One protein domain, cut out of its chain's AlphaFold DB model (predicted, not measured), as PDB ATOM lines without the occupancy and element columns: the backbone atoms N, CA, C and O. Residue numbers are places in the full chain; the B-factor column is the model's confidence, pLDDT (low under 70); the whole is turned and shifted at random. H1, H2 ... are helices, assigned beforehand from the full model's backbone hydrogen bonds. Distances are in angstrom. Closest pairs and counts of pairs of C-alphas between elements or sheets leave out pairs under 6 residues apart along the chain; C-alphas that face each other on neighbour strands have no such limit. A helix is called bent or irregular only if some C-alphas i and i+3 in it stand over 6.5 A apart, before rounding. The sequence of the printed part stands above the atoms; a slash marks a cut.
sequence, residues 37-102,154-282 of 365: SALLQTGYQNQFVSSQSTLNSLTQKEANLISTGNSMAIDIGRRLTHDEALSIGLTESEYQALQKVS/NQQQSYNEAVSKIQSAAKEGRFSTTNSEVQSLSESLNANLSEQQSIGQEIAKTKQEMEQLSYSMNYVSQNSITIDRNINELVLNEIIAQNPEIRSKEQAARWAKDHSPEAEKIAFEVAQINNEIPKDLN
ATOM      1  N   SER A  37     192.172 212.828 160.688       81.62
ATOM      2  CA  SER A  37     191.737 213.893 159.778       81.62
ATOM      3  C   SER A  37     191.239 213.350 158.436       81.62
ATOM      4  O   SER A  37     190.266 213.871 157.901       81.62
ATOM      5  N   ALA A  38     191.838 212.274 157.912       85.31
ATOM      6  CA  ALA A  38     191.381 211.642 156.677       85.31
ATOM      7  C   ALA A  38     190.049 210.902 156.874       85.31
ATOM      8  O   ALA A  38     189.191 210.981 156.002       85.31
ATOM      9  N   LEU A  39     189.843 210.241 158.021       85.50
ATOM     10  CA  LEU A  39     188.549 209.633 158.362       85.50
ATOM     11  C   LEU A  39     187.452 210.698 158.485       85.50
ATOM     12  O   LEU A  39     186.409 210.577 157.854       85.50
ATOM     13  N   LEU A  40     187.710 211.785 159.216       83.25
ATOM     14  CA  LEU A  40     186.769 212.901 159.343       83.25
ATOM     15  C   LEU A  40     186.471 213.554 157.985       83.25
ATOM     16  O   LEU A  40     185.320 213.862 157.686       83.25
ATOM     17  N   GLN A  41     187.489 213.737 157.139       82.56
ATOM     18  CA  GLN A  41     187.320 214.296 155.798       82.56
ATOM     19  C   GLN A  41     186.448 213.396 154.916       82.56
ATOM     20  O   GLN A  41     185.514 213.893 154.288       82.56
ATOM     21  N   THR A  42     186.717 212.088 154.889       80.69
ATOM     22  CA  THR A  42     185.887 211.115 154.164       80.69
ATOM     23  C   THR A  42     184.461 211.100 154.702       80.69
ATOM     24  O   THR A  42     183.516 211.169 153.922       80.69
ATOM     25  N   GLY A  43     184.293 211.105 156.022       78.62
ATOM     26  CA  GLY A  43     182.983 211.120 156.659       78.62
ATOM     27  C   GLY A  43     182.155 212.356 156.300       78.62
ATOM     28  O   GLY A  43     180.993 212.231 155.913       78.62
ATOM     29  N   TYR A  44     182.748 213.553 156.346       81.06
ATOM     30  CA  TYR A  44     182.057 214.777 155.931       81.06
ATOM     31  C   TYR A  44     181.757 214.779 154.428       81.06
ATOM     32  O   TYR A  44     180.686 215.224 154.019       81.06
ATOM     33  N   GLN A  45     182.656 214.238 153.601       79.62
ATOM     34  CA  GLN A  45     182.431 214.085 152.164       79.62
ATOM     35  C   GLN A  45     181.267 213.126 151.870       79.62
ATOM     36  O   GLN A  45     180.442 213.417 151.001       79.62
ATOM     37  N   ASN A  46     181.167 212.015 152.604       79.75
ATOM     38  CA  ASN A  46     180.072 211.052 152.503       79.75
ATOM     39  C   ASN A  46     178.734 211.699 152.894       79.75
ATOM     40  O   ASN A  46     177.756 211.589 152.151       79.75
ATOM     41  N   GLN A  47     178.703 212.442 154.006       80.12
ATOM     42  CA  GLN A  47     177.524 213.208 154.423       80.12
ATOM     43  C   GLN A  47     177.136 214.260 153.379       80.12
ATOM     44  O   GLN A  47     175.970 214.348 153.008       80.12
ATOM     45  N   PHE A  48     178.105 214.988 152.821       81.00
ATOM     46  CA  PHE A  48     177.852 215.997 151.791       81.00
ATOM     47  C   PHE A  48     177.241 215.385 150.525       81.00
ATOM     48  O   PHE A  48     176.284 215.926 149.974       81.00
ATOM     49  N   VAL A  49     177.756 214.238 150.067       81.56
ATOM     50  CA  VAL A  49     177.200 213.511 148.911       81.56
ATOM     51  C   VAL A  49     175.783 213.019 149.205       81.56
ATOM     52  O   VAL A  49     174.911 213.124 148.340       81.56
ATOM     53  N   SER A  50     175.529 212.539 150.424       80.00
ATOM     54  CA  SER A  50     174.184 212.162 150.864       80.00
ATOM     55  C   SER A  50     173.229 213.359 150.833       80.00
ATOM     56  O   SER A  50     172.177 213.280 150.199       80.00
ATOM     57  N   SER A  51     173.610 214.497 151.424       76.31
ATOM     58  CA  SER A  51     172.813 215.730 151.405       76.31
ATOM     59  C   SER A  51     172.586 216.248 149.984       76.31
ATOM     60  O   SER A  51     171.477 216.659 149.655       76.31
ATOM     61  N   GLN A  52     173.578 216.149 149.094       77.62
ATOM     62  CA  GLN A  52     173.415 216.488 147.679       77.62
ATOM     63  C   GLN A  52     172.382 215.582 146.992       77.62
ATOM     64  O   GLN A  52     171.588 216.058 146.177       77.62
ATOM     65  N   SER A  53     172.370 214.286 147.312       83.25
ATOM     66  CA  SER A  53     171.366 213.364 146.780       83.25
ATOM     67  C   SER A  53     169.962 213.697 147.291       83.25
ATOM     68  O   SER A  53     169.017 213.697 146.498       83.25
ATOM     69  N   THR A  54     169.822 214.013 148.580       84.12
ATOM     70  CA  THR A  54     168.564 214.486 149.174       84.12
ATOM     71  C   THR A  54     168.095 215.773 148.502       84.12
ATOM     72  O   THR A  54     166.951 215.846 148.056       84.12
ATOM     73  N   LEU A  55     168.988 216.750 148.328       82.06
ATOM     74  CA  LEU A  55     168.696 218.018 147.664       82.06
ATOM     75  C   LEU A  55     168.174 217.806 146.238       82.06
ATOM     76  O   LEU A  55     167.183 218.424 145.852       82.06
ATOM     77  N   ASN A  56     168.794 216.907 145.470       80.50
ATOM     78  CA  ASN A  56     168.346 216.582 144.115       80.50
ATOM     79  C   ASN A  56     166.933 215.977 144.118       80.50
ATOM     80  O   ASN A  56     166.094 216.367 143.307       80.50
ATOM     81  N   SER A  57     166.656 215.058 145.047       86.06
ATOM     82  CA  SER A  57     165.332 214.444 145.199       86.06
ATOM     83  C   SER A  57     164.266 215.472 145.581       86.06
ATOM     84  O   SER A  57     163.195 215.508 144.973       86.06
ATOM     85  N   LEU A  58     164.561 216.338 146.555       79.44
ATOM     86  CA  LEU A  58     163.657 217.402 146.990       79.44
ATOM     87  C   LEU A  58     163.385 218.404 145.866       79.44
ATOM     88  O   LEU A  58     162.230 218.732 145.619       79.44
ATOM     89  N   THR A  59     164.418 218.814 145.129       78.94
ATOM     90  CA  THR A  59     164.283 219.735 143.986       78.94
ATOM     91  C   THR A  59     163.405 219.133 142.885       78.94
ATOM     92  O   THR A  59     162.548 219.810 142.320       78.94
ATOM     93  N   GLN A  60     163.559 217.834 142.595       80.38
ATOM     94  CA  GLN A  60     162.693 217.148 141.633       80.38
ATOM     95  C   GLN A  60     161.243 217.074 142.126       80.38
ATOM     96  O   GLN A  60     160.307 217.265 141.346       80.38
ATOM     97  N   LYS A  61     161.048 216.794 143.420       83.81
ATOM     98  CA  LYS A  61     159.721 216.747 144.037       83.81
ATOM     99  C   LYS A  61     159.040 218.118 143.992       83.81
ATOM    100  O   LYS A  61     157.881 218.195 143.598       83.81
ATOM    101  N   GLU A  62     159.766 219.186 144.314       83.00
ATOM    102  CA  GLU A  62     159.301 220.573 144.214       83.00
ATOM    103  C   GLU A  62     158.864 220.912 142.784       83.00
ATOM    104  O   GLU A  62     157.742 221.370 142.580       83.00
ATOM    105  N   ALA A  63     159.689 220.605 141.779       74.94
ATOM    106  CA  ALA A  63     159.353 220.850 140.376       74.94
ATOM    107  C   ALA A  63     158.069 220.117 139.941       74.94
ATOM    108  O   ALA A  63     157.209 220.699 139.272       74.94
ATOM    109  N   ASN A  64     157.901 218.858 140.360       77.88
ATOM    110  CA  ASN A  64     156.690 218.082 140.086       77.88
ATOM    111  C   ASN A  64     155.456 218.701 140.758       77.88
ATOM    112  O   ASN A  64     154.387 218.772 140.143       77.88
ATOM    113  N   LEU A  65     155.590 219.170 142.002       79.56
ATOM    114  CA  LEU A  65     154.501 219.824 142.720       79.56
ATOM    115  C   LEU A  65     154.132 221.162 142.089       79.56
ATOM    116  O   LEU A  65     152.946 221.385 141.885       79.56
ATOM    117  N   ILE A  66     155.108 221.989 141.702       78.12
ATOM    118  CA  ILE A  66     154.874 223.248 140.977       78.12
ATOM    119  C   ILE A  66     154.120 222.976 139.674       78.12
ATOM    120  O   ILE A  66     153.113 223.624 139.393       78.12
ATOM    121  N   SER A  67     154.560 221.985 138.891       77.75
ATOM    122  CA  SER A  67     153.878 221.609 137.649       77.75
ATOM    123  C   SER A  67     152.436 221.168 137.909       77.75
ATOM    124  O   SER A  67     151.519 221.636 137.239       77.75
ATOM    125  N   THR A  68     152.227 220.301 138.902       80.75
ATOM    126  CA  THR A  68     150.896 219.790 139.266       80.75
ATOM    127  C   THR A  68     149.993 220.915 139.779       80.75
ATOM    128  O   THR A  68     148.845 221.028 139.356       80.75
ATOM    129  N   GLY A  69     150.519 221.795 140.636       80.56
ATOM    130  CA  GLY A  69     149.824 222.967 141.161       80.56
ATOM    131  C   GLY A  69     149.418 223.944 140.061       80.56
ATOM    132  O   GLY A  69     148.285 224.421 140.049       80.56
ATOM    133  N   ASN A  70     150.291 224.187 139.082       80.62
ATOM    134  CA  ASN A  70     149.956 224.996 137.912       80.62
ATOM    135  C   ASN A  70     148.831 224.350 137.095       80.62
ATOM    136  O   ASN A  70     147.879 225.034 136.736       80.62
ATOM    137  N   SER A  71     148.890 223.038 136.841       80.44
ATOM    138  CA  SER A  71     147.821 222.326 136.127       80.44
ATOM    139  C   SER A  71     146.474 222.413 136.849       80.44
ATOM    140  O   SER A  71     145.464 222.690 136.204       80.44
ATOM    141  N   MET A  72     146.453 222.246 138.175       84.25
ATOM    142  CA  MET A  72     145.232 222.396 138.974       84.25
ATOM    143  C   MET A  72     144.705 223.831 138.939       84.25
ATOM    144  O   MET A  72     143.513 224.031 138.738       84.25
ATOM    145  N   ALA A  73     145.573 224.838 139.065       84.75
ATOM    146  CA  ALA A  73     145.167 226.239 138.980       84.75
ATOM    147  C   ALA A  73     144.556 226.581 137.608       84.75
ATOM    148  O   ALA A  73     143.544 227.273 137.525       84.75
ATOM    149  N   ILE A  74     145.122 226.051 136.525       84.88
ATOM    150  CA  ILE A  74     144.579 226.236 135.175       84.88
ATOM    151  C   ILE A  74     143.199 225.584 135.047       84.88
ATOM    152  O   ILE A  74     142.280 226.205 134.515       84.88
ATOM    153  N   ASP A  75     143.040 224.351 135.529       86.50
ATOM    154  CA  ASP A  75     141.765 223.633 135.447       86.50
ATOM    155  C   ASP A  75     140.682 224.289 136.325       86.50
ATOM    156  O   ASP A  75     139.548 224.455 135.875       86.50
ATOM    157  N   ILE A  76     141.042 224.812 137.505       88.31
ATOM    158  CA  ILE A  76     140.165 225.697 138.291       88.31
ATOM    159  C   ILE A  76     139.753 226.903 137.447       88.31
ATOM    160  O   ILE A  76     138.564 227.149 137.272       88.31
ATOM    161  N   GLY A  77     140.722 227.627 136.881       89.19
ATOM    162  CA  GLY A  77     140.479 228.838 136.100       89.19
ATOM    163  C   GLY A  77     139.515 228.640 134.930       89.19
ATOM    164  O   GLY A  77     138.696 229.513 134.661       89.19
ATOM    165  N   ARG A  78     139.564 227.474 134.277       86.62
ATOM    166  CA  ARG A  78     138.649 227.096 133.185       86.62
ATOM    167  C   ARG A  78     137.221 226.824 133.651       86.62
ATOM    168  O   ARG A  78     136.283 226.981 132.872       86.62
ATOM    169  N   ARG A  79     137.059 226.374 134.894       89.94
ATOM    170  CA  ARG A  79     135.780 225.935 135.471       89.94
ATOM    171  C   ARG A  79     135.074 227.020 136.274       89.94
ATOM    172  O   ARG A  79     133.895 226.850 136.580       89.94
ATOM    173  N   LEU A  80     135.772 228.106 136.607       89.62
ATOM    174  CA  LEU A  80     135.168 229.280 137.227       89.62
ATOM    175  C   LEU A  80     134.202 229.954 136.256       89.62
ATOM    176  O   LEU A  80     134.505 230.168 135.081       89.62
ATOM    177  N   THR A  81     133.051 230.355 136.779       90.00
ATOM    178  CA  THR A  81     132.199 231.337 136.115       90.00
ATOM    179  C   THR A  81     132.867 232.711 136.128       90.00
ATOM    180  O   THR A  81     133.769 232.985 136.922       90.00
ATOM    181  N   HIS A  82     132.401 233.598 135.252       90.56
ATOM    182  CA  HIS A  82     132.910 234.963 135.177       90.56
ATOM    183  C   HIS A  82     132.810 235.696 136.531       90.56
ATOM    184  O   HIS A  82     133.794 236.274 136.988       90.56
ATOM    185  N   ASP A  83     131.671 235.590 137.218       89.56
ATOM    186  CA  ASP A  83     131.461 236.246 138.514       89.56
ATOM    187  C   ASP A  83     132.345 235.641 139.621       89.56
ATOM    188  O   ASP A  83     132.926 236.374 140.425       89.56
ATOM    189  N   GLU A  84     132.521 234.314 139.639       90.88
ATOM    190  CA  GLU A  84     133.433 233.645 140.579       90.88
ATOM    191  C   GLU A  84     134.892 234.057 140.330       90.88
ATOM    192  O   GLU A  84     135.631 234.312 141.283       90.88
ATOM    193  N   ALA A  85     135.306 234.187 139.066       89.31
ATOM    194  CA  ALA A  85     136.635 234.656 138.688       89.31
ATOM    195  C   ALA A  85     136.894 236.100 139.158       89.31
ATOM    196  O   ALA A  85     137.935 236.383 139.759       89.31
ATOM    197  N   LEU A  86     135.932 237.006 138.960       90.25
ATOM    198  CA  LEU A  86     136.022 238.373 139.478       90.25
ATOM    199  C   LEU A  86     136.089 238.395 141.014       90.25
ATOM    200  O   LEU A  86     136.851 239.179 141.582       90.25
ATOM    201  N   SER A  87     135.351 237.511 141.699       88.75
ATOM    202  CA  SER A  87     135.316 237.445 143.171       88.75
ATOM    203  C   SER A  87     136.673 237.106 143.807       88.75
ATOM    204  O   SER A  87     136.991 237.567 144.909       88.75
ATOM    205  N   ILE A  88     137.516 236.355 143.093       86.75
ATOM    206  CA  ILE A  88     138.885 236.036 143.519       86.75
ATOM    207  C   ILE A  88     139.922 237.060 143.025       86.75
ATOM    208  O   ILE A  88     141.105 236.937 143.336       86.75
ATOM    209  N   GLY A  89     139.486 238.108 142.317       86.50
ATOM    210  CA  GLY A  89     140.322 239.228 141.881       86.50
ATOM    211  C   GLY A  89     140.939 239.079 140.488       86.50
ATOM    212  O   GLY A  89     141.885 239.812 140.174       86.50
ATOM    213  N   LEU A  90     140.441 238.156 139.654       89.81
ATOM    214  CA  LEU A  90     140.839 238.091 138.247       89.81
ATOM    215  C   LEU A  90     140.300 239.307 137.484       89.81
ATOM    216  O   LEU A  90     139.179 239.750 137.718       89.81
ATOM    217  N   THR A  91     141.092 239.851 136.564       89.06
ATOM    218  CA  THR A  91     140.614 240.863 135.608       89.06
ATOM    219  C   THR A  91     139.938 240.206 134.407       89.06
ATOM    220  O   THR A  91     140.156 239.028 134.125       89.06
ATOM    221  N   GLU A  92     139.162 240.975 133.639       84.38
ATOM    222  CA  GLU A  92     138.544 240.473 132.404       84.38
ATOM    223  C   GLU A  92     139.592 239.908 131.434       84.38
ATOM    224  O   GLU A  92     139.426 238.825 130.881       84.38
ATOM    225  N   SER A  93     140.727 240.591 131.271       82.88
ATOM    226  CA  SER A  93     141.830 240.118 130.427       82.88
ATOM    227  C   SER A  93     142.453 238.809 130.914       82.88
ATOM    228  O   SER A  93     142.803 237.966 130.091       82.88
ATOM    229  N   GLU A  94     142.584 238.622 132.228       86.00
ATOM    230  CA  GLU A  94     143.123 237.402 132.843       86.00
ATOM    231  C   GLU A  94     142.152 236.224 132.703       86.00
ATOM    232  O   GLU A  94     142.553 235.138 132.283       86.00
ATOM    233  N   TYR A  95     140.864 236.454 132.973       85.62
ATOM    234  CA  TYR A  95     139.812 235.459 132.777       85.62
ATOM    235  C   TYR A  95     139.736 235.019 131.308       85.62
ATOM    236  O   TYR A  95     139.787 233.829 131.001       85.62
ATOM    237  N   GLN A  96     139.725 235.968 130.368       84.00
ATOM    238  CA  GLN A  96     139.721 235.665 128.934       84.00
ATOM    239  C   GLN A  96     141.002 234.952 128.476       84.00
ATOM    240  O   GLN A  96     140.945 234.121 127.568       84.00
ATOM    241  N   ALA A  97     142.159 235.244 129.082       81.44
ATOM    242  CA  ALA A  97     143.408 234.545 128.779       81.44
ATOM    243  C   ALA A  97     143.333 233.059 129.165       81.44
ATOM    244  O   ALA A  97     143.749 232.207 128.376       81.44
ATOM    245  N   LEU A  98     142.741 232.734 130.319       82.19
ATOM    246  CA  LEU A  98     142.516 231.348 130.743       82.19
ATOM    247  C   LEU A  98     141.572 230.596 129.794       82.19
ATOM    248  O   LEU A  98     141.828 229.435 129.466       82.19
ATOM    249  N   GLN A  99     140.528 231.271 129.301       79.69
ATOM    250  CA  GLN A  99     139.556 230.664 128.389       79.69
ATOM    251  C   GLN A  99     140.088 230.505 126.958       79.69
ATOM    252  O   GLN A  99     139.828 229.487 126.321       79.69
ATOM    253  N   LYS A 100     140.895 231.446 126.446       67.69
ATOM    254  CA  LYS A 100     141.479 231.356 125.092       67.69
ATOM    255  C   LYS A 100     142.495 230.229 124.940       67.69
ATOM    256  O   LYS A 100     142.477 229.539 123.929       67.69
ATOM    257  N   VAL A 101     143.329 229.994 125.952       57.47
ATOM    258  CA  VAL A 101     144.308 228.887 125.951       57.47
ATOM    259  C   VAL A 101     143.614 227.508 125.936       57.47
ATOM    260  O   VAL A 101     144.230 226.502 125.597       57.47
ATOM    261  N   SER A 102     142.317 227.444 126.258       46.88
ATOM    262  CA  SER A 102     141.494 226.231 126.159       46.88
ATOM    263  C   SER A 102     141.112 225.872 124.711       46.88
ATOM    264  O   SER A 102     141.043 224.691 124.364       46.88
ATOM    265  N   ASN A 154     151.594 240.341 126.298       61.62
ATOM    266  CA  ASN A 154     150.507 240.738 127.187       61.62
ATOM    267  C   ASN A 154     149.579 239.565 127.558       61.62
ATOM    268  O   ASN A 154     149.148 239.481 128.698       61.62
ATOM    269  N   GLN A 155     149.293 238.634 126.639       66.25
ATOM    270  CA  GLN A 155     148.472 237.452 126.940       66.25
ATOM    271  C   GLN A 155     149.197 236.449 127.835       66.25
ATOM    272  O   GLN A 155     148.581 235.904 128.749       66.25
ATOM    273  N   GLN A 156     150.497 236.227 127.617       68.56
ATOM    274  CA  GLN A 156     151.284 235.350 128.488       68.56
ATOM    275  C   GLN A 156     151.388 235.921 129.907       68.56
ATOM    276  O   GLN A 156     151.305 235.178 130.883       68.56
ATOM    277  N   GLN A 157     151.540 237.243 130.023       73.56
ATOM    278  CA  GLN A 157     151.554 237.919 131.312       73.56
ATOM    279  C   GLN A 157     150.204 237.783 132.026       73.56
ATOM    280  O   GLN A 157     150.178 237.314 133.159       73.56
ATOM    281  N   SER A 158     149.088 238.092 131.353       77.25
ATOM    282  CA  SER A 158     147.749 237.924 131.935       77.25
ATOM    283  C   SER A 158     147.466 236.475 132.339       77.25
ATOM    284  O   SER A 158     146.845 236.238 133.367       77.25
ATOM    285  N   TYR A 159     147.950 235.493 131.577       76.62
ATOM    286  CA  TYR A 159     147.824 234.082 131.937       76.62
ATOM    287  C   TYR A 159     148.590 233.733 133.223       76.62
ATOM    288  O   TYR A 159     148.037 233.104 134.124       76.62
ATOM    289  N   ASN A 160     149.846 234.172 133.340       78.44
ATOM    290  CA  ASN A 160     150.659 233.927 134.533       78.44
ATOM    291  C   ASN A 160     150.078 234.634 135.772       78.44
ATOM    292  O   ASN A 160     150.034 234.049 136.855       78.44
ATOM    293  N   GLU A 161     149.595 235.869 135.611       85.50
ATOM    294  CA  GLU A 161     148.908 236.621 136.669       85.50
ATOM    295  C   GLU A 161     147.630 235.902 137.121       85.50
ATOM    296  O   GLU A 161     147.381 235.789 138.323       85.50
ATOM    297  N   ALA A 162     146.868 235.342 136.179       84.06
ATOM    298  CA  ALA A 162     145.659 234.593 136.482       84.06
ATOM    299  C   ALA A 162     145.943 233.333 137.317       84.06
ATOM    300  O   ALA A 162     145.304 233.107 138.345       84.06
ATOM    301  N   VAL A 163     146.943 232.539 136.915       86.00
ATOM    302  CA  VAL A 163     147.374 231.336 137.650       86.00
ATOM    303  C   VAL A 163     147.821 231.688 139.072       86.00
ATOM    304  O   VAL A 163     147.400 231.032 140.024       86.00
ATOM    305  N   SER A 164     148.604 232.758 139.233       86.06
ATOM    306  CA  SER A 164     149.071 233.232 140.543       86.06
ATOM    307  C   SER A 164     147.918 233.652 141.468       86.06
ATOM    308  O   SER A 164     147.871 233.280 142.646       86.06
ATOM    309  N   LYS A 165     146.922 234.373 140.934       88.88
ATOM    310  CA  LYS A 165     145.726 234.774 141.693       88.88
ATOM    311  C   LYS A 165     144.868 233.581 142.107       88.88
ATOM    312  O   LYS A 165     144.384 233.548 143.234       88.88
ATOM    313  N   ILE A 166     144.732 232.574 141.244       84.88
ATOM    314  CA  ILE A 166     144.024 231.325 141.561       84.88
ATOM    315  C   ILE A 166     144.744 230.548 142.668       84.88
ATOM    316  O   ILE A 166     144.099 230.086 143.609       84.88
ATOM    317  N   GLN A 167     146.073 230.434 142.605       85.69
ATOM    318  CA  GLN A 167     146.870 229.809 143.667       85.69
ATOM    319  C   GLN A 167     146.710 230.544 145.002       85.69
ATOM    320  O   GLN A 167     146.511 229.912 146.040       85.69
ATOM    321  N   SER A 168     146.724 231.877 144.970       85.50
ATOM    322  CA  SER A 168     146.497 232.713 146.154       85.50
ATOM    323  C   SER A 168     145.096 232.493 146.729       85.50
ATOM    324  O   SER A 168     144.945 232.252 147.924       85.50
ATOM    325  N   ALA A 169     144.071 232.469 145.874       85.31
ATOM    326  CA  ALA A 169     142.697 232.197 146.280       85.31
ATOM    327  C   ALA A 169     142.517 230.787 146.871       85.31
ATOM    328  O   ALA A 169     141.742 230.627 147.813       85.31
ATOM    329  N   ALA A 170     143.252 229.785 146.373       84.12
ATOM    330  CA  ALA A 170     143.243 228.427 146.923       84.12
ATOM    331  C   ALA A 170     143.843 228.397 148.327       84.12
ATOM    332  O   ALA A 170     143.251 227.829 149.243       84.12
ATOM    333  N   LYS A 171     144.990 229.061 148.502       82.94
ATOM    334  CA  LYS A 171     145.683 229.166 149.788       82.94
ATOM    335  C   LYS A 171     144.847 229.888 150.845       82.94
ATOM    336  O   LYS A 171     144.838 229.494 152.006       82.94
ATOM    337  N   GLU A 172     144.136 230.933 150.434       85.62
ATOM    338  CA  GLU A 172     143.289 231.756 151.304       85.62
ATOM    339  C   GLU A 172     141.871 231.184 151.491       85.62
ATOM    340  O   GLU A 172     141.083 231.751 152.246       85.62
ATOM    341  N   GLY A 173     141.515 230.088 150.808       83.75
ATOM    342  CA  GLY A 173     140.171 229.502 150.871       83.75
ATOM    343  C   GLY A 173     139.071 230.418 150.316       83.75
ATOM    344  O   GLY A 173     137.935 230.382 150.781       83.75
ATOM    345  N   ARG A 174     139.395 231.270 149.336       85.06
ATOM    346  CA  ARG A 174     138.510 232.333 148.818       85.06
ATOM    347  C   ARG A 174     137.583 231.907 147.682       85.06
ATOM    348  O   ARG A 174     136.855 232.742 147.146       85.06
ATOM    349  N   PHE A 175     137.587 230.634 147.301       84.94
ATOM    350  CA  PHE A 175     136.680 230.132 146.273       84.94
ATOM    351  C   PHE A 175     135.243 230.063 146.791       84.94
ATOM    352  O   PHE A 175     134.854 229.127 147.483       84.94
ATOM    353  N   SER A 176     134.431 231.047 146.405       76.06
ATOM    354  CA  SER A 176     132.990 231.087 146.683       76.06
ATOM    355  C   SER A 176     132.184 230.411 145.567       76.06
ATOM    356  O   SER A 176     131.269 230.990 144.993       76.06
ATOM    357  N   THR A 177     132.551 229.171 145.233       78.25
ATOM    358  CA  THR A 177     131.921 228.415 144.142       78.25
ATOM    359  C   THR A 177     130.911 227.391 144.644       78.25
ATOM    360  O   THR A 177     131.095 226.776 145.694       78.25
ATOM    361  N   THR A 178     129.849 227.179 143.865       79.00
ATOM    362  CA  THR A 178     128.902 226.065 144.070       79.00
ATOM    363  C   THR A 178     129.293 224.809 143.284       79.00
ATOM    364  O   THR A 178     128.676 223.758 143.455       79.00
ATOM    365  N   ASN A 179     130.332 224.895 142.448       87.19
ATOM    366  CA  ASN A 179     130.846 223.774 141.678       87.19
ATOM    367  C   ASN A 179     131.713 222.870 142.568       87.19
ATOM    368  O   ASN A 179     132.828 223.229 142.948       87.19
ATOM    369  N   SER A 180     131.213 221.670 142.867       86.75
ATOM    370  CA  SER A 180     131.901 220.692 143.716       86.75
ATOM    371  C   SER A 180     133.264 220.257 143.168       86.75
ATOM    372  O   SER A 180     134.162 219.940 143.945       86.75
ATOM    373  N   GLU A 181     133.450 220.256 141.844       89.56
ATOM    374  CA  GLU A 181     134.740 219.918 141.234       89.56
ATOM    375  C   GLU A 181     135.766 221.029 141.475       89.56
ATOM    376  O   GLU A 181     136.912 220.740 141.805       89.56
ATOM    377  N   VAL A 182     135.350 222.299 141.398       89.81
ATOM    378  CA  VAL A 182     136.224 223.440 141.716       89.81
ATOM    379  C   VAL A 182     136.566 223.464 143.205       89.81
ATOM    380  O   VAL A 182     137.718 223.715 143.548       89.81
ATOM    381  N   GLN A 183     135.613 223.139 144.086       88.62
ATOM    382  CA  GLN A 183     135.879 223.005 145.524       88.62
ATOM    383  C   GLN A 183     136.963 221.951 145.788       88.62
ATOM    384  O   GLN A 183     138.019 222.285 146.325       88.62
ATOM    385  N   SER A 184     136.768 220.715 145.318       90.44
ATOM    386  CA  SER A 184     137.731 219.620 145.515       90.44
ATOM    387  C   SER A 184     139.107 219.912 144.897       90.44
ATOM    388  O   SER A 184     140.147 219.622 145.497       90.44
ATOM    389  N   LEU A 185     139.132 220.527 143.713       91.62
ATOM    390  CA  LEU A 185     140.373 220.890 143.038       91.62
ATOM    391  C   LEU A 185     141.102 222.025 143.768       91.62
ATOM    392  O   LEU A 185     142.329 222.005 143.850       91.62
ATOM    393  N   SER A 186     140.370 222.978 144.353       90.88
ATOM    394  CA  SER A 186     140.948 224.051 145.168       90.88
ATOM    395  C   SER A 186     141.538 223.544 146.486       90.88
ATOM    396  O   SER A 186     142.624 223.977 146.866       90.88
ATOM    397  N   GLU A 187     140.894 222.572 147.138       92.56
ATOM    398  CA  GLU A 187     141.429 221.897 148.326       92.56
ATOM    399  C   GLU A 187     142.715 221.131 147.990       92.56
ATOM    400  O   GLU A 187     143.723 221.254 148.689       92.56
ATOM    401  N   SER A 188     142.709 220.400 146.872       93.19
ATOM    402  CA  SER A 188     143.879 219.670 146.371       93.19
ATOM    403  C   SER A 188     145.027 220.616 146.003       93.19
ATOM    404  O   SER A 188     146.186 220.347 146.325       93.19
ATOM    405  N   LEU A 189     144.714 221.758 145.381       91.69
ATOM    406  CA  LEU A 189     145.685 222.807 145.088       91.69
ATOM    407  C   LEU A 189     146.263 223.407 146.371       91.69
ATOM    408  O   LEU A 189     147.475 223.566 146.465       91.69
ATOM    409  N   ASN A 190     145.435 223.688 147.375       90.88
ATOM    410  CA  ASN A 190     145.910 224.204 148.654       90.88
ATOM    411  C   ASN A 190     146.839 223.207 149.375       90.88
ATOM    412  O   ASN A 190     147.903 223.586 149.873       90.88
ATOM    413  N   ALA A 191     146.488 221.917 149.376       90.62
ATOM    414  CA  ALA A 191     147.344 220.862 149.919       90.62
ATOM    415  C   ALA A 191     148.687 220.780 149.174       90.62
ATOM    416  O   ALA A 191     149.745 220.731 149.801       90.62
ATOM    417  N   ASN A 192     148.659 220.851 147.842       89.44
ATOM    418  CA  ASN A 192     149.860 220.868 147.011       89.44
ATOM    419  C   ASN A 192     150.744 222.099 147.278       89.44
ATOM    420  O   ASN A 192     151.951 221.943 147.441       89.44
ATOM    421  N   LEU A 193     150.169 223.301 147.392       83.25
ATOM    422  CA  LEU A 193     150.900 224.528 147.741       83.25
ATOM    423  C   LEU A 193     151.512 224.451 149.147       83.25
ATOM    424  O   LEU A 193     152.628 224.921 149.371       83.25
ATOM    425  N   SER A 194     150.805 223.825 150.089       83.38
ATOM    426  CA  SER A 194     151.324 223.568 151.436       83.38
ATOM    427  C   SER A 194     152.517 222.607 151.404       83.38
ATOM    428  O   SER A 194     153.515 222.832 152.089       83.38
ATOM    429  N   GLU A 195     152.461 221.569 150.567       83.62
ATOM    430  CA  GLU A 195     153.576 220.641 150.372       83.62
ATOM    431  C   GLU A 195     154.776 221.311 149.682       83.62
ATOM    432  O   GLU A 195     155.911 221.101 150.110       83.62
ATOM    433  N   GLN A 196     154.544 222.175 148.683       80.81
ATOM    434  CA  GLN A 196     155.598 223.001 148.075       80.81
ATOM    435  C   GLN A 196     156.313 223.851 149.132       80.81
ATOM    436  O   GLN A 196     157.541 223.882 149.167       80.81
ATOM    437  N   GLN A 197     155.561 224.493 150.033       78.75
ATOM    438  CA  GLN A 197     156.138 225.285 151.118       78.75
ATOM    439  C   GLN A 197     156.994 224.425 152.062       78.75
ATOM    440  O   GLN A 197     158.095 224.838 152.424       78.75
ATOM    441  N   SER A 198     156.516 223.232 152.437       81.12
ATOM    442  CA  SER A 198     157.275 222.290 153.275       81.12
ATOM    443  C   SER A 198     158.585 221.868 152.607       81.12
ATOM    444  O   SER A 198     159.654 221.970 153.204       81.12
ATOM    445  N   ILE A 199     158.532 221.458 151.339       71.56
ATOM    446  CA  ILE A 199     159.725 221.019 150.604       71.56
ATOM    447  C   ILE A 199     160.698 222.173 150.384       71.56
ATOM    448  O   ILE A 199     161.903 221.977 150.515       71.56
ATOM    449  N   GLY A 200     160.204 223.384 150.123       72.75
ATOM    450  CA  GLY A 200     161.047 224.573 150.036       72.75
ATOM    451  C   GLY A 200     161.840 224.824 151.327       72.75
ATOM    452  O   GLY A 200     163.018 225.183 151.272       72.75
ATOM    453  N   GLN A 201     161.237 224.571 152.495       76.69
ATOM    454  CA  GLN A 201     161.935 224.630 153.786       76.69
ATOM    455  C   GLN A 201     162.981 223.515 153.923       76.69
ATOM    456  O   GLN A 201     164.107 223.785 154.345       76.69
ATOM    457  N   GLU A 202     162.655 222.284 153.522       73.38
ATOM    458  CA  GLU A 202     163.598 221.156 153.533       73.38
ATOM    459  C   GLU A 202     164.798 221.388 152.598       73.38
ATOM    460  O   GLU A 202     165.936 221.089 152.962       73.38
ATOM    461  N   ILE A 203     164.579 221.987 151.423       75.88
ATOM    462  CA  ILE A 203     165.637 222.383 150.482       75.88
ATOM    463  C   ILE A 203     166.559 223.426 151.114       75.88
ATOM    464  O   ILE A 203     167.782 223.290 151.036       75.88
ATOM    465  N   ALA A 204     165.995 224.462 151.742       74.19
ATOM    466  CA  ALA A 204     166.777 225.500 152.409       74.19
ATOM    467  C   ALA A 204     167.625 224.918 153.551       74.19
ATOM    468  O   ALA A 204     168.823 225.192 153.624       74.19
ATOM    469  N   LYS A 205     167.028 224.047 154.376       76.81
ATOM    470  CA  LYS A 205     167.730 223.327 155.446       76.81
ATOM    471  C   LYS A 205     168.869 222.468 154.891       76.81
ATOM    472  O   LYS A 205     169.995 222.574 155.362       76.81
ATOM    473  N   THR A 206     168.608 221.687 153.842       71.25
ATOM    474  CA  THR A 206     169.620 220.816 153.221       71.25
ATOM    475  C   THR A 206     170.794 221.626 152.657       71.25
ATOM    476  O   THR A 206     171.949 221.232 152.804       71.25
ATOM    477  N   LYS A 207     170.534 222.790 152.045       75.00
ATOM    478  CA  LYS A 207     171.599 223.694 151.573       75.00
ATOM    479  C   LYS A 207     172.442 224.237 152.729       75.00
ATOM    480  O   LYS A 207     173.664 224.249 152.621       75.00
ATOM    481  N   GLN A 208     171.807 224.631 153.831       76.31
ATOM    482  CA  GLN A 208     172.509 225.088 155.030       76.31
ATOM    483  C   GLN A 208     173.392 223.980 155.633       76.31
ATOM    484  O   GLN A 208     174.546 224.236 155.971       76.31
ATOM    485  N   GLU A 209     172.888 222.747 155.722       74.06
ATOM    486  CA  GLU A 209     173.673 221.583 156.164       74.06
ATOM    487  C   GLU A 209     174.893 221.368 155.258       74.06
ATOM    488  O   GLU A 209     176.014 221.209 155.736       74.06
ATOM    489  N   MET A 210     174.717 221.446 153.937       78.94
ATOM    490  CA  MET A 210     175.824 221.325 152.982       78.94
ATOM    491  C   MET A 210     176.878 222.433 153.133       78.94
ATOM    492  O   MET A 210     178.072 222.162 152.986       78.94
ATOM    493  N   GLU A 211     176.477 223.668 153.447       73.12
ATOM    494  CA  GLU A 211     177.406 224.767 153.746       73.12
ATOM    495  C   GLU A 211     178.213 224.494 155.023       73.12
ATOM    496  O   GLU A 211     179.435 224.667 155.034       73.12
ATOM    497  N   GLN A 212     177.560 223.996 156.077       73.94
ATOM    498  CA  GLN A 212     178.220 223.615 157.331       73.94
ATOM    499  C   GLN A 212     179.185 222.438 157.140       73.94
ATOM    500  O   GLN A 212     180.307 222.457 157.657       73.94
ATOM    501  N   LEU A 213     178.799 221.439 156.343       76.00
ATOM    502  CA  LEU A 213     179.669 220.324 155.967       76.00
ATOM    503  C   LEU A 213     180.884 220.815 155.174       76.00
ATOM    504  O   LEU A 213     182.005 220.393 155.447       76.00
ATOM    505  N   SER A 214     180.691 221.751 154.242       73.00
ATOM    506  CA  SER A 214     181.784 222.372 153.484       73.00
ATOM    507  C   SER A 214     182.769 223.116 154.389       73.00
ATOM    508  O   SER A 214     183.986 222.926 154.284       73.00
ATOM    509  N   TYR A 215     182.256 223.899 155.343       74.38
ATOM    510  CA  TYR A 215     183.080 224.553 156.358       74.38
ATOM    511  C   TYR A 215     183.880 223.534 157.180       74.38
ATOM    512  O   TYR A 215     185.089 223.687 157.352       74.38
ATOM    513  N   SER A 216     183.225 222.460 157.621       73.62
ATOM    514  CA  SER A 216     183.836 221.397 158.424       73.62
ATOM    515  C   SER A 216     184.935 220.654 157.662       73.62
ATOM    516  O   SER A 216     186.034 220.465 158.186       73.62
ATOM    517  N   MET A 217     184.696 220.312 156.391       76.62
ATOM    518  CA  MET A 217     185.711 219.721 155.511       76.62
ATOM    519  C   MET A 217     186.924 220.637 155.352       76.62
ATOM    520  O   MET A 217     188.066 220.180 155.442       76.62
ATOM    521  N   ASN A 218     186.693 221.934 155.139       71.75
ATOM    522  CA  ASN A 218     187.772 222.907 155.001       71.75
ATOM    523  C   ASN A 218     188.570 223.047 156.306       71.75
ATOM    524  O   ASN A 218     189.801 223.043 156.281       71.75
ATOM    525  N   TYR A 219     187.885 223.096 157.451       75.75
ATOM    526  CA  TYR A 219     188.527 223.140 158.761       75.75
ATOM    527  C   TYR A 219     189.423 221.916 158.992       75.75
ATOM    528  O   TYR A 219     190.594 222.076 159.346       75.75
ATOM    529  N   VAL A 220     188.905 220.707 158.750       76.38
ATOM    530  CA  VAL A 220     189.676 219.463 158.899       76.38
ATOM    531  C   VAL A 220     190.880 219.447 157.964       76.38
ATOM    532  O   VAL A 220     191.975 219.090 158.389       76.38
ATOM    533  N   SER A 221     190.707 219.885 156.717       73.44
ATOM    534  CA  SER A 221     191.795 219.977 155.741       73.44
ATOM    535  C   SER A 221     192.925 220.894 156.233       73.44
ATOM    536  O   SER A 221     194.090 220.484 156.281       73.44
ATOM    537  N   GLN A 222     192.580 222.104 156.690       70.88
ATOM    538  CA  GLN A 222     193.544 223.107 157.157       70.88
ATOM    539  C   GLN A 222     194.236 222.724 158.470       70.88
ATOM    540  O   GLN A 222     195.404 223.052 158.667       70.88
ATOM    541  N   ASN A 223     193.537 222.013 159.355       73.69
ATOM    542  CA  ASN A 223     194.035 221.653 160.685       73.69
ATOM    543  C   ASN A 223     194.450 220.181 160.783       73.69
ATOM    544  O   ASN A 223     194.653 219.669 161.883       73.69
ATOM    545  N   SER A 224     194.601 219.503 159.644       76.06
ATOM    546  CA  SER A 224     194.796 218.052 159.576       76.06
ATOM    547  C   SER A 224     195.974 217.552 160.411       76.06
ATOM    548  O   SER A 224     195.831 216.560 161.115       76.06
ATOM    549  N   ILE A 225     197.103 218.266 160.421       74.06
ATOM    550  CA  ILE A 225     198.287 217.906 161.223       74.06
ATOM    551  C   ILE A 225     197.984 217.956 162.726       74.06
ATOM    552  O   ILE A 225     198.362 217.048 163.466       74.06
ATOM    553  N   THR A 226     197.319 219.017 163.182       70.62
ATOM    554  CA  THR A 226     196.953 219.197 164.593       70.62
ATOM    555  C   THR A 226     195.927 218.152 165.018       70.62
ATOM    556  O   THR A 226     196.094 217.515 166.055       70.62
ATOM    557  N   ILE A 227     194.916 217.918 164.177       73.81
ATOM    558  CA  ILE A 227     193.893 216.890 164.388       73.81
ATOM    559  C   ILE A 227     194.543 215.510 164.479       73.81
ATOM    560  O   ILE A 227     194.314 214.801 165.451       73.81
ATOM    561  N   ASP A 228     195.386 215.138 163.516       77.75
ATOM    562  CA  ASP A 228     196.065 213.841 163.515       77.75
ATOM    563  C   ASP A 228     196.903 213.676 164.796       77.75
ATOM    564  O   ASP A 228     196.820 212.654 165.473       77.75
ATOM    565  N   ARG A 229     197.649 214.711 165.202       75.56
ATOM    566  CA  ARG A 229     198.475 214.671 166.418       75.56
ATOM    567  C   ARG A 229     197.664 214.431 167.695       75.56
ATOM    568  O   ARG A 229     198.145 213.719 168.572       75.56
ATOM    569  N   ASN A 230     196.477 215.021 167.804       77.19
ATOM    570  CA  ASN A 230     195.710 215.021 169.050       77.19
ATOM    571  C   ASN A 230     194.630 213.928 169.099       77.19
ATOM    572  O   ASN A 230     194.266 213.463 170.178       77.19
ATOM    573  N   ILE A 231     194.125 213.498 167.940       82.62
ATOM    574  CA  ILE A 231     192.961 212.610 167.824       82.62
ATOM    575  C   ILE A 231     193.351 211.179 167.428       82.62
ATOM    576  O   ILE A 231     192.637 210.250 167.794       82.62
ATOM    577  N   ASN A 232     194.473 210.956 166.727       86.06
ATOM    578  CA  ASN A 232     194.851 209.617 166.245       86.06
ATOM    579  C   ASN A 232     194.896 208.567 167.358       86.06
ATOM    580  O   ASN A 232     194.316 207.492 167.220       86.06
ATOM    581  N   GLU A 233     195.572 208.872 168.466       84.38
ATOM    582  CA  GLU A 233     195.703 207.923 169.572       84.38
ATOM    583  C   GLU A 233     194.353 207.630 170.235       84.38
ATOM    584  O   GLU A 233     194.066 206.476 170.548       84.38
ATOM    585  N   LEU A 234     193.509 208.651 170.393       86.38
ATOM    586  CA  LEU A 234     192.178 208.502 170.976       86.38
ATOM    587  C   LEU A 234     191.290 207.601 170.109       86.38
ATOM    588  O   LEU A 234     190.679 206.673 170.627       86.38
ATOM    589  N   VAL A 235     191.285 207.816 168.791       88.38
ATOM    590  CA  VAL A 235     190.498 207.005 167.847       88.38
ATOM    591  C   VAL A 235     190.985 205.560 167.813       88.38
ATOM    592  O   VAL A 235     190.173 204.643 167.873       88.38
ATOM    593  N   LEU A 236     192.298 205.329 167.764       90.31
ATOM    594  CA  LEU A 236     192.843 203.967 167.773       90.31
ATOM    595  C   LEU A 236     192.533 203.233 169.085       90.31
ATOM    596  O   LEU A 236     192.215 202.047 169.052       90.31
ATOM    597  N   ASN A 237     192.594 203.924 170.226       88.62
ATOM    598  CA  ASN A 237     192.232 203.341 171.518       88.62
ATOM    599  C   ASN A 237     190.736 203.007 171.590       88.62
ATOM    600  O   ASN A 237     190.384 201.939 172.089       88.62
ATOM    601  N   GLU A 238     189.874 203.870 171.056       91.19
ATOM    602  CA  GLU A 238     188.430 203.629 171.003       91.19
ATOM    603  C   GLU A 238     188.090 202.440 170.089       91.19
ATOM    604  O   GLU A 238     187.309 201.569 170.461       91.19
ATOM    605  N   ILE A 239     188.767 202.309 168.942       91.62
ATOM    606  CA  ILE A 239     188.648 201.130 168.070       91.62
ATOM    607  C   ILE A 239     189.020 199.846 168.823       91.62
ATOM    608  O   ILE A 239     188.306 198.850 168.710       91.62
ATOM    609  N   ILE A 240     190.112 199.848 169.594       91.81
ATOM    610  CA  ILE A 240     190.514 198.690 170.412       91.81
ATOM    611  C   ILE A 240     189.453 198.388 171.476       91.81
ATOM    612  O   ILE A 240     189.120 197.226 171.697       91.81
ATOM    613  N   ALA A 241     188.907 199.420 172.123       91.06
ATOM    614  CA  ALA A 241     187.897 199.261 173.165       91.06
ATOM    615  C   ALA A 241     186.598 198.637 172.629       91.06
ATOM    616  O   ALA A 241     186.017 197.773 173.286       91.06
ATOM    617  N   GLN A 242     186.169 199.034 171.427       92.06
ATOM    618  CA  GLN A 242     184.941 198.535 170.804       92.06
ATOM    619  C   GLN A 242     185.110 197.172 170.111       92.06
ATOM    620  O   GLN A 242     184.117 196.495 169.853       92.06
ATOM    621  N   ASN A 243     186.346 196.731 169.844       90.06
ATOM    622  CA  ASN A 243     186.632 195.493 169.118       90.06
ATOM    623  C   ASN A 243     187.547 194.558 169.939       90.06
ATOM    624  O   ASN A 243     188.771 194.641 169.825       90.06
ATOM    625  N   PRO A 244     186.984 193.597 170.701       85.38
ATOM    626  CA  PRO A 244     187.742 192.724 171.613       85.38
ATOM    627  C   PRO A 244     188.822 191.851 170.952       85.38
ATOM    628  O   PRO A 244     189.711 191.326 171.627       85.38
ATOM    629  N   GLU A 245     188.729 191.646 169.637       87.06
ATOM    630  CA  GLU A 245     189.690 190.866 168.851       87.06
ATOM    631  C   GLU A 245     190.961 191.658 168.509       87.06
ATOM    632  O   GLU A 245     192.003 191.065 168.217       87.06
ATOM    633  N   ILE A 246     190.903 192.989 168.593       88.94
ATOM    634  CA  ILE A 246     192.016 193.889 168.311       88.94
ATOM    635  C   ILE A 246     192.843 194.057 169.584       88.94
ATOM    636  O   ILE A 246     192.342 194.453 170.632       88.94
ATOM    637  N   ARG A 247     194.142 193.759 169.501       84.75
ATOM    638  CA  ARG A 247     195.053 193.783 170.659       84.75
ATOM    639  C   ARG A 247     196.182 194.798 170.542       84.75
ATOM    640  O   ARG A 247     197.017 194.880 171.441       84.75
ATOM    641  N   SER A 248     196.246 195.543 169.441       83.31
ATOM    642  CA  SER A 248     197.266 196.570 169.233       83.31
ATOM    643  C   SER A 248     196.769 197.709 168.345       83.31
ATOM    644  O   SER A 248     195.816 197.551 167.579       83.31
ATOM    645  N   LYS A 249     197.448 198.858 168.416       83.00
ATOM    646  CA  LYS A 249     197.134 200.046 167.609       83.00
ATOM    647  C   LYS A 249     197.372 199.817 166.117       83.00
ATOM    648  O   LYS A 249     196.643 200.344 165.287       83.00
ATOM    649  N   GLU A 250     198.329 198.971 165.749       81.00
ATOM    650  CA  GLU A 250     198.564 198.591 164.353       81.00
ATOM    651  C   GLU A 250     197.436 197.715 163.813       81.00
ATOM    652  O   GLU A 250     197.069 197.840 162.645       81.00
ATOM    653  N   GLN A 251     196.885 196.827 164.647       84.00
ATOM    654  CA  GLN A 251     195.698 196.055 164.289       84.00
ATOM    655  C   GLN A 251     194.477 196.972 164.169       84.00
ATOM    656  O   GLN A 251     193.731 196.834 163.206       84.00
ATOM    657  N   ALA A 252     194.332 197.957 165.060       86.69
ATOM    658  CA  ALA A 252     193.280 198.970 164.984       86.69
ATOM    659  C   ALA A 252     193.378 199.819 163.706       86.69
ATOM    660  O   ALA A 252     192.385 200.001 163.008       86.69
ATOM    661  N   ALA A 253     194.580 200.272 163.339       84.75
ATOM    662  CA  ALA A 253     194.808 201.046 162.120       84.75
ATOM    663  C   ALA A 253     194.521 200.232 160.844       84.75
ATOM    664  O   ALA A 253     193.994 200.771 159.871       84.75
ATOM    665  N   ARG A 254     194.843 198.927 160.834       85.12
ATOM    666  CA  ARG A 254     194.458 198.013 159.741       85.12
ATOM    667  C   ARG A 254     192.952 197.830 159.680       85.12
ATOM    668  O   ARG A 254     192.373 197.973 158.612       85.12
ATOM    669  N   TRP A 255     192.337 197.565 160.826       90.31
ATOM    670  CA  TRP A 255     190.899 197.385 160.935       90.31
ATOM    671  C   TRP A 255     190.141 198.608 160.421       90.31
ATOM    672  O   TRP A 255     189.235 198.444 159.612       90.31
ATOM    673  N   ALA A 256     190.578 199.819 160.780       87.75
ATOM    674  CA  ALA A 256     189.958 201.068 160.339       87.75
ATOM    675  C   ALA A 256     189.958 201.247 158.816       87.75
ATOM    676  O   ALA A 256     189.047 201.849 158.258       87.75
ATOM    677  N   LYS A 257     190.978 200.718 158.131       85.50
ATOM    678  CA  LYS A 257     191.056 200.745 156.669       85.50
ATOM    679  C   LYS A 257     190.032 199.805 156.030       85.50
ATOM    680  O   LYS A 257     189.461 200.145 154.997       85.50
ATOM    681  N   ASP A 258     189.831 198.638 156.631       86.56
ATOM    682  CA  ASP A 258     188.921 197.612 156.120       86.56
ATOM    683  C   ASP A 258     187.458 197.855 156.563       86.56
ATOM    684  O   ASP A 258     186.540 197.321 155.948       86.56
ATOM    685  N   HIS A 259     187.244 198.708 157.575       89.44
ATOM    686  CA  HIS A 259     185.948 199.073 158.169       89.44
ATOM    687  C   HIS A 259     185.790 200.604 158.222       89.44
ATOM    688  O   HIS A 259     185.607 201.201 159.286       89.44
ATOM    689  N   SER A 260     185.942 201.260 157.061       83.62
ATOM    690  CA  SER A 260     185.926 202.731 156.957       83.62
ATOM    691  C   SER A 260     184.669 203.369 157.563       83.62
ATOM    692  O   SER A 260     184.832 204.292 158.356       83.62
ATOM    693  N   PRO A 261     183.434 202.894 157.289       84.50
ATOM    694  CA  PRO A 261     182.230 203.515 157.848       84.50
ATOM    695  C   PRO A 261     182.188 203.496 159.384       84.50
ATOM    696  O   PRO A 261     181.818 204.483 160.021       84.50
ATOM    697  N   GLU A 262     182.593 202.386 159.996       89.69
ATOM    698  CA  GLU A 262     182.636 202.228 161.446       89.69
ATOM    699  C   GLU A 262     183.754 203.076 162.065       89.69
ATOM    700  O   GLU A 262     183.549 203.732 163.087       89.69
ATOM    701  N   ALA A 263     184.920 203.128 161.417       87.00
ATOM    702  CA  ALA A 263     186.032 203.965 161.849       87.00
ATOM    703  C   ALA A 263     185.731 205.469 161.719       87.00
ATOM    704  O   ALA A 263     186.119 206.242 162.592       87.00
ATOM    705  N   GLU A 264     185.017 205.887 160.669       85.94
ATOM    706  CA  GLU A 264     184.521 207.258 160.492       85.94
ATOM    707  C   GLU A 264     183.605 207.658 161.651       85.94
ATOM    708  O   GLU A 264     183.791 208.719 162.247       85.94
ATOM    709  N   LYS A 265     182.657 206.787 162.019       87.44
ATOM    710  CA  LYS A 265     181.745 207.028 163.143       87.44
ATOM    711  C   LYS A 265     182.502 207.202 164.462       87.44
ATOM    712  O   LYS A 265     182.273 208.184 165.166       87.44
ATOM    713  N   ILE A 266     183.438 206.299 164.759       85.88
ATOM    714  CA  ILE A 266     184.284 206.392 165.957       85.88
ATOM    715  C   ILE A 266     185.103 207.691 165.937       85.88
ATOM    716  O   ILE A 266     185.193 208.388 166.947       85.88
ATOM    717  N   ALA A 267     185.666 208.065 164.783       86.00
ATOM    718  CA  ALA A 267     186.423 209.303 164.642       86.00
ATOM    719  C   ALA A 267     185.571 210.546 164.933       86.00
ATOM    720  O   ALA A 267     186.058 211.451 165.609       86.00
ATOM    721  N   PHE A 268     184.312 210.586 164.483       84.06
ATOM    722  CA  PHE A 268     183.385 211.677 164.799       84.06
ATOM    723  C   PHE A 268     183.047 211.763 166.286       84.06
ATOM    724  O   PHE A 268     183.092 212.853 166.850       84.06
ATOM    725  N   GLU A 269     182.734 210.637 166.928       84.00
ATOM    726  CA  GLU A 269     182.402 210.603 168.358       84.00
ATOM    727  C   GLU A 269     183.584 211.096 169.209       84.00
ATOM    728  O   GLU A 269     183.433 211.986 170.049       84.00
ATOM    729  N   VAL A 270     184.791 210.598 168.926       80.56
ATOM    730  CA  VAL A 270     186.021 211.021 169.613       80.56
ATOM    731  C   VAL A 270     186.334 212.499 169.351       80.56
ATOM    732  O   VAL A 270     186.727 213.223 170.267       80.56
ATOM    733  N   ALA A 271     186.140 212.965 168.115       74.31
ATOM    734  CA  ALA A 271     186.323 214.359 167.726       74.31
ATOM    735  C   ALA A 271     185.367 215.315 168.455       74.31
ATOM    736  O   ALA A 271     185.785 216.398 168.849       74.31
ATOM    737  N   GLN A 272     184.107 214.930 168.667       66.44
ATOM    738  CA  GLN A 272     183.121 215.761 169.368       66.44
ATOM    739  C   GLN A 272     183.395 215.885 170.868       66.44
ATOM    740  O   GLN A 272     183.161 216.937 171.461       66.44
ATOM    741  N   ILE A 273     183.906 214.819 171.489       56.28
ATOM    742  CA  ILE A 273     184.270 214.812 172.912       56.28
ATOM    743  C   ILE A 273     185.520 215.676 173.160       56.28
ATOM    744  O   ILE A 273     185.694 216.230 174.250       56.28
ATOM    745  N   ASN A 274     186.380 215.837 172.150       56.12
ATOM    746  CA  ASN A 274     187.596 216.633 172.244       56.12
ATOM    747  C   ASN A 274     187.385 218.072 171.717       56.12
ATOM    748  O   ASN A 274     187.346 218.322 170.516       56.12
ATOM    749  N   ASN A 275     187.303 219.044 172.637       49.25
ATOM    750  CA  ASN A 275     187.037 220.477 172.387       49.25
ATOM    751  C   ASN A 275     188.061 221.215 171.487       49.25
ATOM    752  O   ASN A 275     187.960 222.431 171.318       49.25
ATOM    753  N   GLU A 276     189.073 220.531 170.958       47.03
ATOM    754  CA  GLU A 276     190.065 221.100 170.038       47.03
ATOM    755  C   GLU A 276     189.536 221.273 168.605       47.03
ATOM    756  O   GLU A 276     190.190 221.903 167.775       47.03
ATOM    757  N   ILE A 277     188.329 220.770 168.328       49.25
ATOM    758  CA  ILE A 277     187.549 221.070 167.125       49.25
ATOM    759  C   ILE A 277     186.506 222.154 167.486       49.25
ATOM    760  O   ILE A 277     185.890 222.069 168.550       49.25
ATOM    761  N   PRO A 278     186.308 223.205 166.661       41.03
ATOM    762  CA  PRO A 278     185.440 224.328 166.993       41.03
ATOM    763  C   PRO A 278     184.030 223.874 167.368       41.03
ATOM    764  O   PRO A 278     183.411 223.084 166.659       41.03
ATOM    765  N   LYS A 279     183.494 224.444 168.453       45.34
ATOM    766  CA  LYS A 279     182.135 224.170 168.951       45.34
ATOM    767  C   LYS A 279     181.023 224.494 167.946       45.34
ATOM    768  O   LYS A 279     179.919 223.999 168.115       45.34
ATOM    769  N   ASP A 280     181.304 225.247 166.886       44.75
ATOM    770  CA  ASP A 280     180.344 225.468 165.796       44.75
ATOM    771  C   ASP A 280     180.177 224.245 164.872       44.75
ATOM    772  O   ASP A 280     179.230 224.200 164.094       44.75
ATOM    773  N   LEU A 281     181.020 223.209 165.015       45.25
ATOM    774  CA  LEU A 281     180.763 221.860 164.488       45.25
ATOM    775  C   LEU A 281     179.854 221.018 165.413       45.25
ATOM    776  O   LEU A 281     179.477 219.904 165.061       45.25
ATOM    777  N   ASN A 282     179.499 221.529 166.598       43.41
ATOM    778  CA  ASN A 282     178.800 220.791 167.658       43.41
ATOM    779  C   ASN A 282     177.266 220.935 167.613       43.41
ATOM    780  O   ASN A 282     176.566 220.436 168.490       43.41
TER     781      ASN A 282
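What this domain is: This is residues 37 to 102 and 154 to 282 of the 365 residues of the protein "Conjugal transfer protein TraG" of Orientia tsutsugamushi (UniProt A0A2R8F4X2). Two long helices, H1 and H5, run side by side in opposite ways as a long rod, with a small group of helices at each end: H2, H3 and H4 at one, H6, H7 and H8 at the other. The whole is extended, with a radius of gyration of the C-alphas of 27.6 A, and spans 82 by 32 by 25 A. The class is all helix: 195 residues are printed, with eight named helices, H1 to H8 in chain order, and no named strand.

How they stand to each other: Start at H1, residues 37 to 79, the hub, which touches five helices. H5, residues 180 to 222, touches it at a shallow tilt of 19 degrees; their closest C-alphas, Gln 41 and Met 217, are 5.7 A apart. Look at residues 69 to 77 of H1, which alone touch H4, residues 154 to 171, about perpendicular at 77 degrees, C-alphas 73 and 163 closest at 5.7 A. H3, residues 92 to 102, touches H4, C-alphas 94 and 158 closest at 4.7 A. H2, residues 82 to 87, only just touches H3, with 3 pairs of C-alphas within 8 A, 85 and 95 closest at 6.8 A. Residues 39 to 43 of H1 alone touch H8, residues 260 to 273, C-alphas 39 and 264 closest at 5.1 A. H6, residues 224 to 242, touches H8, C-alphas 235 and 267 closest at 5.7 A; it is irregular, C-alphas 230 and 233 being 7.1 A apart. H7, residues 249 to 258, touches H6, C-alphas 236 and 252 closest at 5.7 A. Every O i to N i+4 pair is within hydrogen-bond range in H1, H2, H4, H5, H7 and H8; 6 of 7 are in H3, 13 of 15 in H6.

Where its parts are: Find C-alpha 37 at (191.737, 213.893, 159.778); from there H1 runs 62.2 A. H5 runs 63.1 A from C-alpha 180 at (131.901, 220.692, 143.716). H8 ends at C-alpha 273, (184.270, 214.812, 172.912).

The domain as a whole: The farthest C-alphas, Asp 83 and Arg 247, are 82.9 A apart. Residues 103 to 153 are cut out, leaving 17.1 A between C-alphas 102 and 154. Of the links printed whole, none is long. The model's pLDDT is under 70 at residues 100 to 102, 154 to 156 and 272 to 282.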